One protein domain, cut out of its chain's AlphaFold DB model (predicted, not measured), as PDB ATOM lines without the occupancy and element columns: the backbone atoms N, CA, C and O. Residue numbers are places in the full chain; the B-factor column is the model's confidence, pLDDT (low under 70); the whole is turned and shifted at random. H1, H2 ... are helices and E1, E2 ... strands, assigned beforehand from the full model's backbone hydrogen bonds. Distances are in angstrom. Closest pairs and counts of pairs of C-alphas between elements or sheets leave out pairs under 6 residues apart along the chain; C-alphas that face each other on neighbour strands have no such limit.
ATOM      1  N   ARG A  16      30.700  19.496 -27.388       91.88
ATOM      2  CA  ARG A  16      30.594  18.277 -28.196       91.88
ATOM      3  C   ARG A  16      30.040  18.602 -29.579       91.88
ATOM      4  O   ARG A  16      29.021  19.283 -29.689       91.88
ATOM      5  N   VAL A  17      30.687  18.099 -30.627       91.88
ATOM      6  CA  VAL A  17      30.234  18.256 -32.015       91.88
ATOM      7  C   VAL A  17      30.090  16.891 -32.681       91.88
ATOM      8  O   VAL A  17      31.025  16.094 -32.707       91.88
ATOM      9  N   HIS A  18      28.912  16.649 -33.259       91.19
ATOM     10  CA  HIS A  18      28.631  15.463 -34.064       91.19
ATOM     11  C   HIS A  18      29.027  15.704 -35.518       91.19
ATOM     12  O   HIS A  18      28.591  16.675 -36.143       91.19
ATOM     13  N   LEU A  19      29.841  14.801 -36.059       93.88
ATOM     14  CA  LEU A  19      30.218  14.830 -37.463       93.88
ATOM     15  C   LEU A  19      29.071  14.286 -38.334       93.88
ATOM     16  O   LEU A  19      28.506  13.243 -37.999       93.88
ATOM     17  N   PRO A  20      28.720  14.941 -39.458       94.56
ATOM     18  CA  PRO A  20      27.753  14.387 -40.402       94.56
ATOM     19  C   PRO A  20      28.278  13.082 -41.026       94.56
ATOM     20  O   PRO A  20      29.489  12.923 -41.168       94.56
ATOM     21  N   PRO A  21      27.406  12.165 -41.472       92.44
ATOM     22  CA  PRO A  21      27.831  10.867 -42.000       92.44
ATOM     23  C   PRO A  21      28.652  10.976 -43.296       92.44
ATOM     24  O   PRO A  21      29.642  10.275 -43.465       92.44
ATOM     25  N   GLU A  22      28.285  11.890 -44.197       91.19
ATOM     26  CA  GLU A  22      28.830  11.929 -45.565       91.19
ATOM     27  C   GLU A  22      29.984  12.924 -45.754       91.19
ATOM     28  O   GLU A  22      30.711  12.857 -46.746       91.19
ATOM     29  N   GLY A  23      30.148  13.878 -44.833       92.38
ATOM     30  CA  GLY A  23      31.217  14.879 -44.904       92.38
ATOM     31  C   GLY A  23      31.140  15.787 -46.130       92.38
ATOM     32  O   GLY A  23      32.171  16.229 -46.628       92.38
ATOM     33  N   ARG A  24      29.946  16.064 -46.662       93.19
ATOM     34  CA  ARG A  24      29.752  16.901 -47.859       93.19
ATOM     35  C   ARG A  24      28.697  17.984 -47.642       93.19
ATOM     36  O   ARG A  24      27.909  17.939 -46.697       93.19
ATOM     37  N   GLY A  25      28.696  18.958 -48.551       93.50
ATOM     38  CA  GLY A  25      27.621  19.934 -48.696       93.50
ATOM     39  C   GLY A  25      27.375  20.813 -47.458       93.50
ATOM     40  O   GLY A  25      28.289  21.045 -46.659       93.50
ATOM     41  N   PRO A  26      26.138  21.315 -47.290       95.38
ATOM     42  CA  PRO A  26      25.786  22.234 -46.207       95.38
ATOM     43  C   PRO A  26      26.021  21.666 -44.801       95.38
ATOM     44  O   PRO A  26      26.452  22.396 -43.910       95.38
ATOM     45  N   ALA A  27      25.803  20.361 -44.603       92.88
ATOM     46  CA  ALA A  27      26.012  19.706 -43.310       92.88
ATOM     47  C   ALA A  27      27.488  19.738 -42.880       92.88
ATOM     48  O   ALA A  27      27.796  20.020 -41.721       92.88
ATOM     49  N   MET A  28      28.415  19.528 -43.822       95.12
ATOM     50  CA  MET A  28      29.851  19.665 -43.565       95.12
ATOM     51  C   MET A  28      30.227  21.110 -43.218       95.12
ATOM     52  O   MET A  28      30.951  21.345 -42.252       95.12
ATOM     53  N   ALA A  29      29.698  22.092 -43.953       95.44
ATOM     54  CA  ALA A  29      29.955  23.504 -43.665       95.44
ATOM     55  C   ALA A  29      29.448  23.913 -42.267       95.44
ATOM     56  O   ALA A  29      30.161  24.588 -41.518       95.44
ATOM     57  N   ALA A  30      28.251  23.455 -41.885       95.25
ATOM     58  CA  ALA A  30      27.697  23.663 -40.551       95.25
ATOM     59  C   ALA A  30      28.566  23.007 -39.465       95.25
ATOM     60  O   ALA A  30      28.872  23.647 -38.461       95.25
ATOM     61  N   CYS A  31      29.035  21.779 -39.698       95.50
ATOM     62  CA  CYS A  31      29.949  21.076 -38.801       95.50
ATOM     63  C   CYS A  31      31.257  21.855 -38.586       95.50
ATOM     64  O   CYS A  31      31.652  22.104 -37.448       95.50
ATOM     65  N   VAL A  32      31.900  22.312 -39.665       96.56
ATOM     66  CA  VAL A  32      33.126  23.128 -39.595       96.56
ATOM     67  C   VAL A  32      32.886  24.414 -38.802       96.56
ATOM     68  O   VAL A  32      33.705  24.786 -37.958       96.56
ATOM     69  N   ARG A  33      31.755  25.092 -39.033       96.69
ATOM     70  CA  ARG A  33      31.376  26.292 -38.277       96.69
ATOM     71  C   ARG A  33      31.208  25.984 -36.787       96.69
ATOM     72  O   ARG A  33      31.738  26.730 -35.966       96.69
ATOM     73  N   SER A  34      30.527  24.896 -36.439       95.50
ATOM     74  CA  SER A  34      30.335  24.473 -35.046       95.50
ATOM     75  C   SER A  34      31.658  24.167 -34.346       95.50
ATOM     76  O   SER A  34      31.871  24.654 -33.239       95.50
ATOM     77  N   ILE A  35      32.582  23.460 -35.008       96.06
ATOM     78  CA  ILE A  35      33.924  23.178 -34.469       96.06
ATOM     79  C   ILE A  35      34.687  24.480 -34.205       96.06
ATOM     80  O   ILE A  35      35.247  24.664 -33.127       96.06
ATOM     81  N   ARG A  36      34.680  25.427 -35.152       95.75
ATOM     82  CA  ARG A  36      35.355  26.726 -34.973       95.75
ATOM     83  C   ARG A  36      34.788  27.517 -33.792       95.75
ATOM     84  O   ARG A  36      35.550  28.107 -33.033       95.75
ATOM     85  N   LEU A  37      33.465  27.515 -33.623       94.50
ATOM     86  CA  LEU A  37      32.806  28.173 -32.494       94.50
ATOM     87  C   LEU A  37      33.090  27.474 -31.158       94.50
ATOM     88  O   LEU A  37      33.217  28.153 -30.145       94.50
ATOM     89  N   ALA A  38      33.183  26.143 -31.143       93.75
ATOM     90  CA  ALA A  38      33.561  25.362 -29.964       93.75
ATOM     91  C   ALA A  38      34.995  25.680 -29.515       93.75
ATOM     92  O   ALA A  38      35.232  26.021 -28.359       93.75
ATOM     93  N   LEU A  39      35.934  25.678 -30.464       92.69
ATOM     94  CA  LEU A  39      37.330  26.040 -30.228       92.69
ATOM     95  C   LEU A  39      37.480  27.463 -29.669       92.69
ATOM     96  O   LEU A  39      38.262  27.677 -28.751       92.69
ATOM     97  N   ALA A  40      36.692  28.424 -30.162       90.56
ATOM     98  CA  ALA A  40      36.690  29.793 -29.642       90.56
ATOM     99  C   ALA A  40      36.152  29.919 -28.200       90.56
ATOM    100  O   ALA A  40      36.381  30.939 -27.557       90.56
ATOM    101  N   ARG A  41      35.426  28.911 -27.696       87.69
ATOM    102  CA  ARG A  41      34.812  28.902 -26.355       87.69
ATOM    103  C   ARG A  41      35.609  28.139 -25.299       87.69
ATOM    104  O   ARG A  41      35.196  28.140 -24.146       87.69
ATOM    105  N   GLY A  42      36.716  27.505 -25.677       84.56
ATOM    106  CA  GLY A  42      37.602  26.812 -24.736       84.56
ATOM    107  C   GLY A  42      37.930  25.370 -25.108       84.56
ATOM    108  O   GLY A  42      38.864  24.814 -24.546       84.56
ATOM    109  N   GLY A  43      37.240  24.767 -26.081       91.38
ATOM    110  CA  GLY A  43      37.590  23.426 -26.537       91.38
ATOM    111  C   GLY A  43      36.473  22.687 -27.252       91.38
ATOM    112  O   GLY A  43      35.296  23.053 -27.167       91.38
ATOM    113  N   VAL A  44      36.847  21.618 -27.951       94.88
ATOM    114  CA  VAL A  44      35.915  20.772 -28.699       94.88
ATOM    115  C   VAL A  44      36.163  19.292 -28.428       94.88
ATOM    116  O   VAL A  44      37.305  18.840 -28.407       94.88
ATOM    117  N   VAL A  45      35.075  18.539 -28.263       94.88
ATOM    118  CA  VAL A  45      35.079  17.071 -28.298       94.88
ATOM    119  C   VAL A  45      34.407  16.619 -29.590       94.88
ATOM    120  O   VAL A  45      33.273  17.018 -29.867       94.88
ATOM    121  N   VAL A  46      35.087  15.790 -30.376       93.88
ATOM    122  CA  VAL A  46      34.621  15.334 -31.690       93.88
ATOM    123  C   VAL A  46      34.586  13.807 -31.746       93.88
ATOM    124  O   VAL A  46      35.568  13.142 -31.418       93.88
ATOM    125  N   ASP A  47      33.475  13.243 -32.223       92.00
ATOM    126  CA  ASP A  47      33.426  11.834 -32.627       92.00
ATOM    127  C   ASP A  47      33.916  11.686 -34.067       92.00
ATOM    128  O   ASP A  47      33.204  12.020 -35.012       92.00
ATOM    129  N   VAL A  48      35.131  11.169 -34.238       92.19
ATOM    130  CA  VAL A  48      35.771  11.014 -35.552       92.19
ATOM    131  C   VAL A  48      35.336   9.756 -36.311       92.19
ATOM    132  O   VAL A  48      35.734   9.571 -37.462       92.19
ATOM    133  N   ARG A  49      34.504   8.879 -35.727       91.88
ATOM    134  CA  ARG A  49      34.056   7.639 -36.396       91.88
ATOM    135  C   ARG A  49      33.377   7.899 -37.749       91.88
ATOM    136  O   ARG A  49      33.776   7.235 -38.710       91.88
ATOM    137  N   PRO A  50      32.444   8.868 -37.893       92.12
ATOM    138  CA  PRO A  50      31.812   9.160 -39.182       92.12
ATOM    139  C   PRO A  50      32.815   9.617 -40.248       92.12
ATOM    140  O   PRO A  50      32.658   9.299 -41.426       92.12
ATOM    141  N   ALA A  51      33.900  10.288 -39.841       91.69
ATOM    142  CA  ALA A  51      34.907  10.798 -40.766       91.69
ATOM    143  C   ALA A  51      35.660   9.696 -41.527       91.69
ATOM    144  O   ALA A  51      36.249   9.972 -42.570       91.69
ATOM    145  N   ARG A  52      35.618   8.436 -41.070       91.38
ATOM    146  CA  ARG A  52      36.230   7.303 -41.786       91.38
ATOM    147  C   ARG A  52      35.611   7.072 -43.165       91.38
ATOM    148  O   ARG A  52      36.320   6.653 -44.074       91.38
ATOM    149  N   ALA A  53      34.321   7.371 -43.321       92.50
ATOM    150  CA  ALA A  53      33.601   7.244 -44.586       92.50
ATOM    151  C   ALA A  53      33.695   8.506 -45.462       92.50
ATOM    152  O   ALA A  53      33.204   8.522 -46.592       92.50
ATOM    153  N   TRP A  54      34.307   9.582 -44.961       95.19
ATOM    154  CA  TRP A  54      34.342  10.851 -45.674       95.19
ATOM    155  C   TRP A  54      35.287  10.835 -46.880       95.19
ATOM    156  O   TRP A  54      36.338  10.176 -46.870       95.19
ATOM    157  N   PRO A  55      34.992  11.663 -47.898       95.44
ATOM    158  CA  PRO A  55      35.915  11.906 -48.997       95.44
ATOM    159  C   PRO A  55      37.264  12.431 -48.486       95.44
ATOM    160  O   PRO A  55      37.296  13.141 -47.476       95.44
ATOM    161  N   PRO A  56      38.378  12.163 -49.195       94.69
ATOM    162  CA  PRO A  56      39.707  12.621 -48.789       94.69
ATOM    163  C   PRO A  56      39.773  14.122 -48.474       94.69
ATOM    164  O   PRO A  56      40.286  14.502 -47.427       94.69
ATOM    165  N   GLY A  57      39.175  14.972 -49.317       95.81
ATOM    166  CA  GLY A  57      39.168  16.423 -49.100       95.81
ATOM    167  C   GLY A  57      38.495  16.836 -47.786       95.81
ATOM    168  O   GLY A  57      39.017  17.671 -47.054       95.81
ATOM    169  N   SER A  58      37.377  16.208 -47.431       95.50
ATOM    170  CA  SER A  58      36.658  16.506 -46.187       95.50
ATOM    171  C   SER A  58      37.412  16.022 -44.950       95.50
ATOM    172  O   SER A  58      37.402  16.699 -43.922       95.50
ATOM    173  N   ARG A  59      38.113  14.884 -45.056       95.88
ATOM    174  CA  ARG A  59      39.023  14.406 -44.004       95.88
ATOM    175  C   ARG A  59      40.172  15.387 -43.772       95.88
ATOM    176  O   ARG A  59      40.441  15.721 -42.623       95.88
ATOM    177  N   LEU A  60      40.763  15.926 -44.842       96.56
ATOM    178  CA  LEU A  60      41.814  16.948 -44.744       96.56
ATOM    179  C   LEU A  60      41.326  18.231 -44.064       96.56
ATOM    180  O   LEU A  60      42.072  18.845 -43.308       96.56
ATOM    181  N   VAL A  61      40.073  18.639 -44.287       96.56
ATOM    182  CA  VAL A  61      39.497  19.794 -43.578       96.56
ATOM    183  C   VAL A  61      39.423  19.533 -42.072       96.56
ATOM    184  O   VAL A  61      39.781  20.412 -41.288       96.56
ATOM    185  N   LEU A  62      38.982  18.341 -41.659       95.62
ATOM    186  CA  LEU A  62      38.933  17.969 -40.244       95.62
ATOM    187  C   LEU A  62      40.337  17.935 -39.624       95.62
ATOM    188  O   LEU A  62      40.550  18.497 -38.553       95.62
ATOM    189  N   GLU A  63      41.299  17.341 -40.327       96.44
ATOM    190  CA  GLU A  63      42.696  17.291 -39.900       96.44
ATOM    191  C   GLU A  63      43.304  18.692 -39.774       96.44
ATOM    192  O   GLU A  63      43.931  19.012 -38.766       96.44
ATOM    193  N   HIS A  64      43.029  19.578 -40.732       97.31
ATOM    194  CA  HIS A  64      43.468  20.966 -40.670       97.31
ATOM    195  C   HIS A  64      42.891  21.710 -39.454       97.31
ATOM    196  O   HIS A  64      43.599  22.507 -38.832       97.31
ATOM    197  N   LEU A  65      41.628  21.458 -39.087       96.38
ATOM    198  CA  LEU A  65      41.024  22.030 -37.879       96.38
ATOM    199  C   LEU A  65      41.719  21.528 -36.610       96.38
ATOM    200  O   LEU A  65      42.044  22.353 -35.754       96.38
ATOM    201  N   ARG A  66      42.002  20.222 -36.522       97.06
ATOM    202  CA  ARG A  66      42.747  19.618 -35.406       97.06
ATOM    203  C   ARG A  66      44.134  20.241 -35.268       97.06
ATOM    204  O   ARG A  66      44.450  20.812 -34.230       97.06
ATOM    205  N   THR A  67      44.925  20.243 -36.341       96.56
ATOM    206  CA  THR A  67      46.272  20.835 -36.337       96.56
ATOM    207  C   THR A  67      46.246  22.330 -36.014       96.56
ATOM    208  O   THR A  67      47.144  22.844 -35.350       96.56
ATOM    209  N   THR A  68      45.220  23.060 -36.459       94.56
ATOM    210  CA  THR A  68      45.059  24.482 -36.118       94.56
ATOM    211  C   THR A  68      44.748  24.681 -34.638       94.56
ATOM    212  O   THR A  68      45.273  25.620 -34.041       94.56
ATOM    213  N   ALA A  69      43.914  23.823 -34.044       94.19
ATOM    214  CA  ALA A  69      43.632  23.846 -32.613       94.19
ATOM    215  C   ALA A  69      44.909  23.587 -31.801       94.19
ATOM    216  O   ALA A  69      45.266  24.410 -30.961       94.19
ATOM    217  N   GLU A  70      45.654  22.534 -32.145       94.31
ATOM    218  CA  GLU A  70      46.926  22.167 -31.507       94.31
ATOM    219  C   GLU A  70      47.953  23.307 -31.577       94.31
ATOM    220  O   GLU A  70      48.497  23.723 -30.556       94.31
ATOM    221  N   ARG A  71      48.163  23.895 -32.764       95.12
ATOM    222  CA  ARG A  71      49.092  25.028 -32.958       95.12
ATOM    223  C   ARG A  71      48.713  26.276 -32.163       95.12
ATOM    224  O   ARG A  71      49.569  27.117 -31.911       95.12
ATOM    225  N   ARG A  72      47.435  26.425 -31.816       91.94
ATOM    226  CA  ARG A  72      46.912  27.552 -31.033       91.94
ATOM    227  C   ARG A  72      46.784  27.232 -29.542       91.94
ATOM    228  O   ARG A  72      46.300  28.082 -28.804       91.94
ATOM    229  N   GLY A  73      47.185  26.034 -29.106       92.50
ATOM    230  CA  GLY A  73      47.020  25.584 -27.723       92.50
ATOM    231  C   GLY A  73      45.556  25.434 -27.297       92.50
ATOM    232  O   GLY A  73      45.248  25.586 -26.121       92.50
ATOM    233  N   LEU A  74      44.643  25.191 -28.244       92.62
ATOM    234  CA  LEU A  74      43.219  24.996 -27.965       92.62
ATOM    235  C   LEU A  74      42.932  23.521 -27.682       92.62
ATOM    236  O   LEU A  74      43.501  22.638 -28.326       92.62
ATOM    237  N   ALA A  75      42.000  23.254 -26.767       92.88
ATOM    238  CA  ALA A  75      41.628  21.890 -26.425       92.88
ATOM    239  C   ALA A  75      40.885  21.202 -27.585       92.88
ATOM    240  O   ALA A  75      39.826  21.652 -28.037       92.88
ATOM    241  N   TRP A  76      41.445  20.083 -28.039       95.19
ATOM    242  CA  TRP A  76      40.845  19.165 -28.998       95.19
ATOM    243  C   TRP A  76      40.838  17.772 -28.393       95.19
ATOM    244  O   TRP A  76      41.875  17.268 -27.968       95.19
ATOM    245  N   GLU A  77      39.676  17.140 -28.388       94.69
ATOM    246  CA  GLU A  77      39.528  15.792 -27.876       94.69
ATOM    247  C   GLU A  77      38.739  14.917 -28.849       94.69
ATOM    248  O   GLU A  77      37.682  15.301 -29.348       94.69
ATOM    249  N   GLU A  78      39.246  13.711 -29.086       93.56
ATOM    250  CA  GLU A  78      38.573  12.695 -29.888       93.56
ATOM    251  C   GLU A  78      37.966  11.651 -28.956       93.56
ATOM    252  O   GLU A  78      38.680  10.899 -28.294       93.56
ATOM    253  N   ARG A  79      36.633  11.604 -28.886       89.12
ATOM    254  CA  ARG A  79      35.914  10.607 -28.087       89.12
ATOM    255  C   ARG A  79      34.697  10.090 -28.842       89.12
ATOM    256  O   ARG A  79      33.973  10.888 -29.439       89.12
TER     257      ARG A  79
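Overview. This is residues 16 to 79 of the 82 residues of an uncharacterized protein of Pseudokineococcus marinus (UniProt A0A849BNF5). Two long helices, H1 and H3, lie side by side and run the same way; a small sheet of two parallel strands, E1 and E2, sits over one side of the pair, near residues 34 to 39 of H1 and 62 to 70 of H3. Residues 16 to 17 pair with E1 as a short extra run, and the little helix H2 sits near the first turns of H3. The printed part has 64 residues, with three named helices and two named strands in the order H1, E1, H2, H3, E2, and is mostly helix. It is compact, with a radius of gyration of the C-alphas of 10.8 A, and only just elongated, spanning 28 by 19 by 17 A.

Arrangement. Residues 16 to 17 pair, parallel, with residues 45 to 46 of E1, residues 43 to 46. H1, residues 25 to 39, touches H3, residues 56 to 71, at a shallow tilt of 9 degrees, the same way; their closest C-alphas, of Leu 39 and Ala 69, are 7.1 A apart. E1 is parallel to E2, residues 75 to 78, at 11 degrees, with N 46 and O 77 at 2.8 A, within hydrogen-bond range. E1, H2, residues 50 to 53, H3 and E2 make a strand-helix-strand unit, two parallel neighbour strands with helices between, whose crossover is right-handed. H2 and H3 are close but not clearly touching, the closest C-alphas, of Ala 51 and Arg 59, being 6.4 A apart; H2 is apart from H1. In H1 and H3 every O i to N i+4 pair is within hydrogen-bond range; H2 is too short for one.

Along the chain. H1 begins at C-alpha 25, (27.621, 19.934, -48.696), and is 21.7 A long. E1 is 10.0 A, H2 6.0 A and H3 22.2 A long. E2, 10.3 A, ends at C-alpha 78, (38.573, 12.695, -29.888).

Size, cuts and confidence. The farthest C-alphas, of Gly 25 and Gly 73, are 29.1 A apart. The printed part has no cut, its four links between named elements are tight, and no printed residue is under 70 in pLDDT.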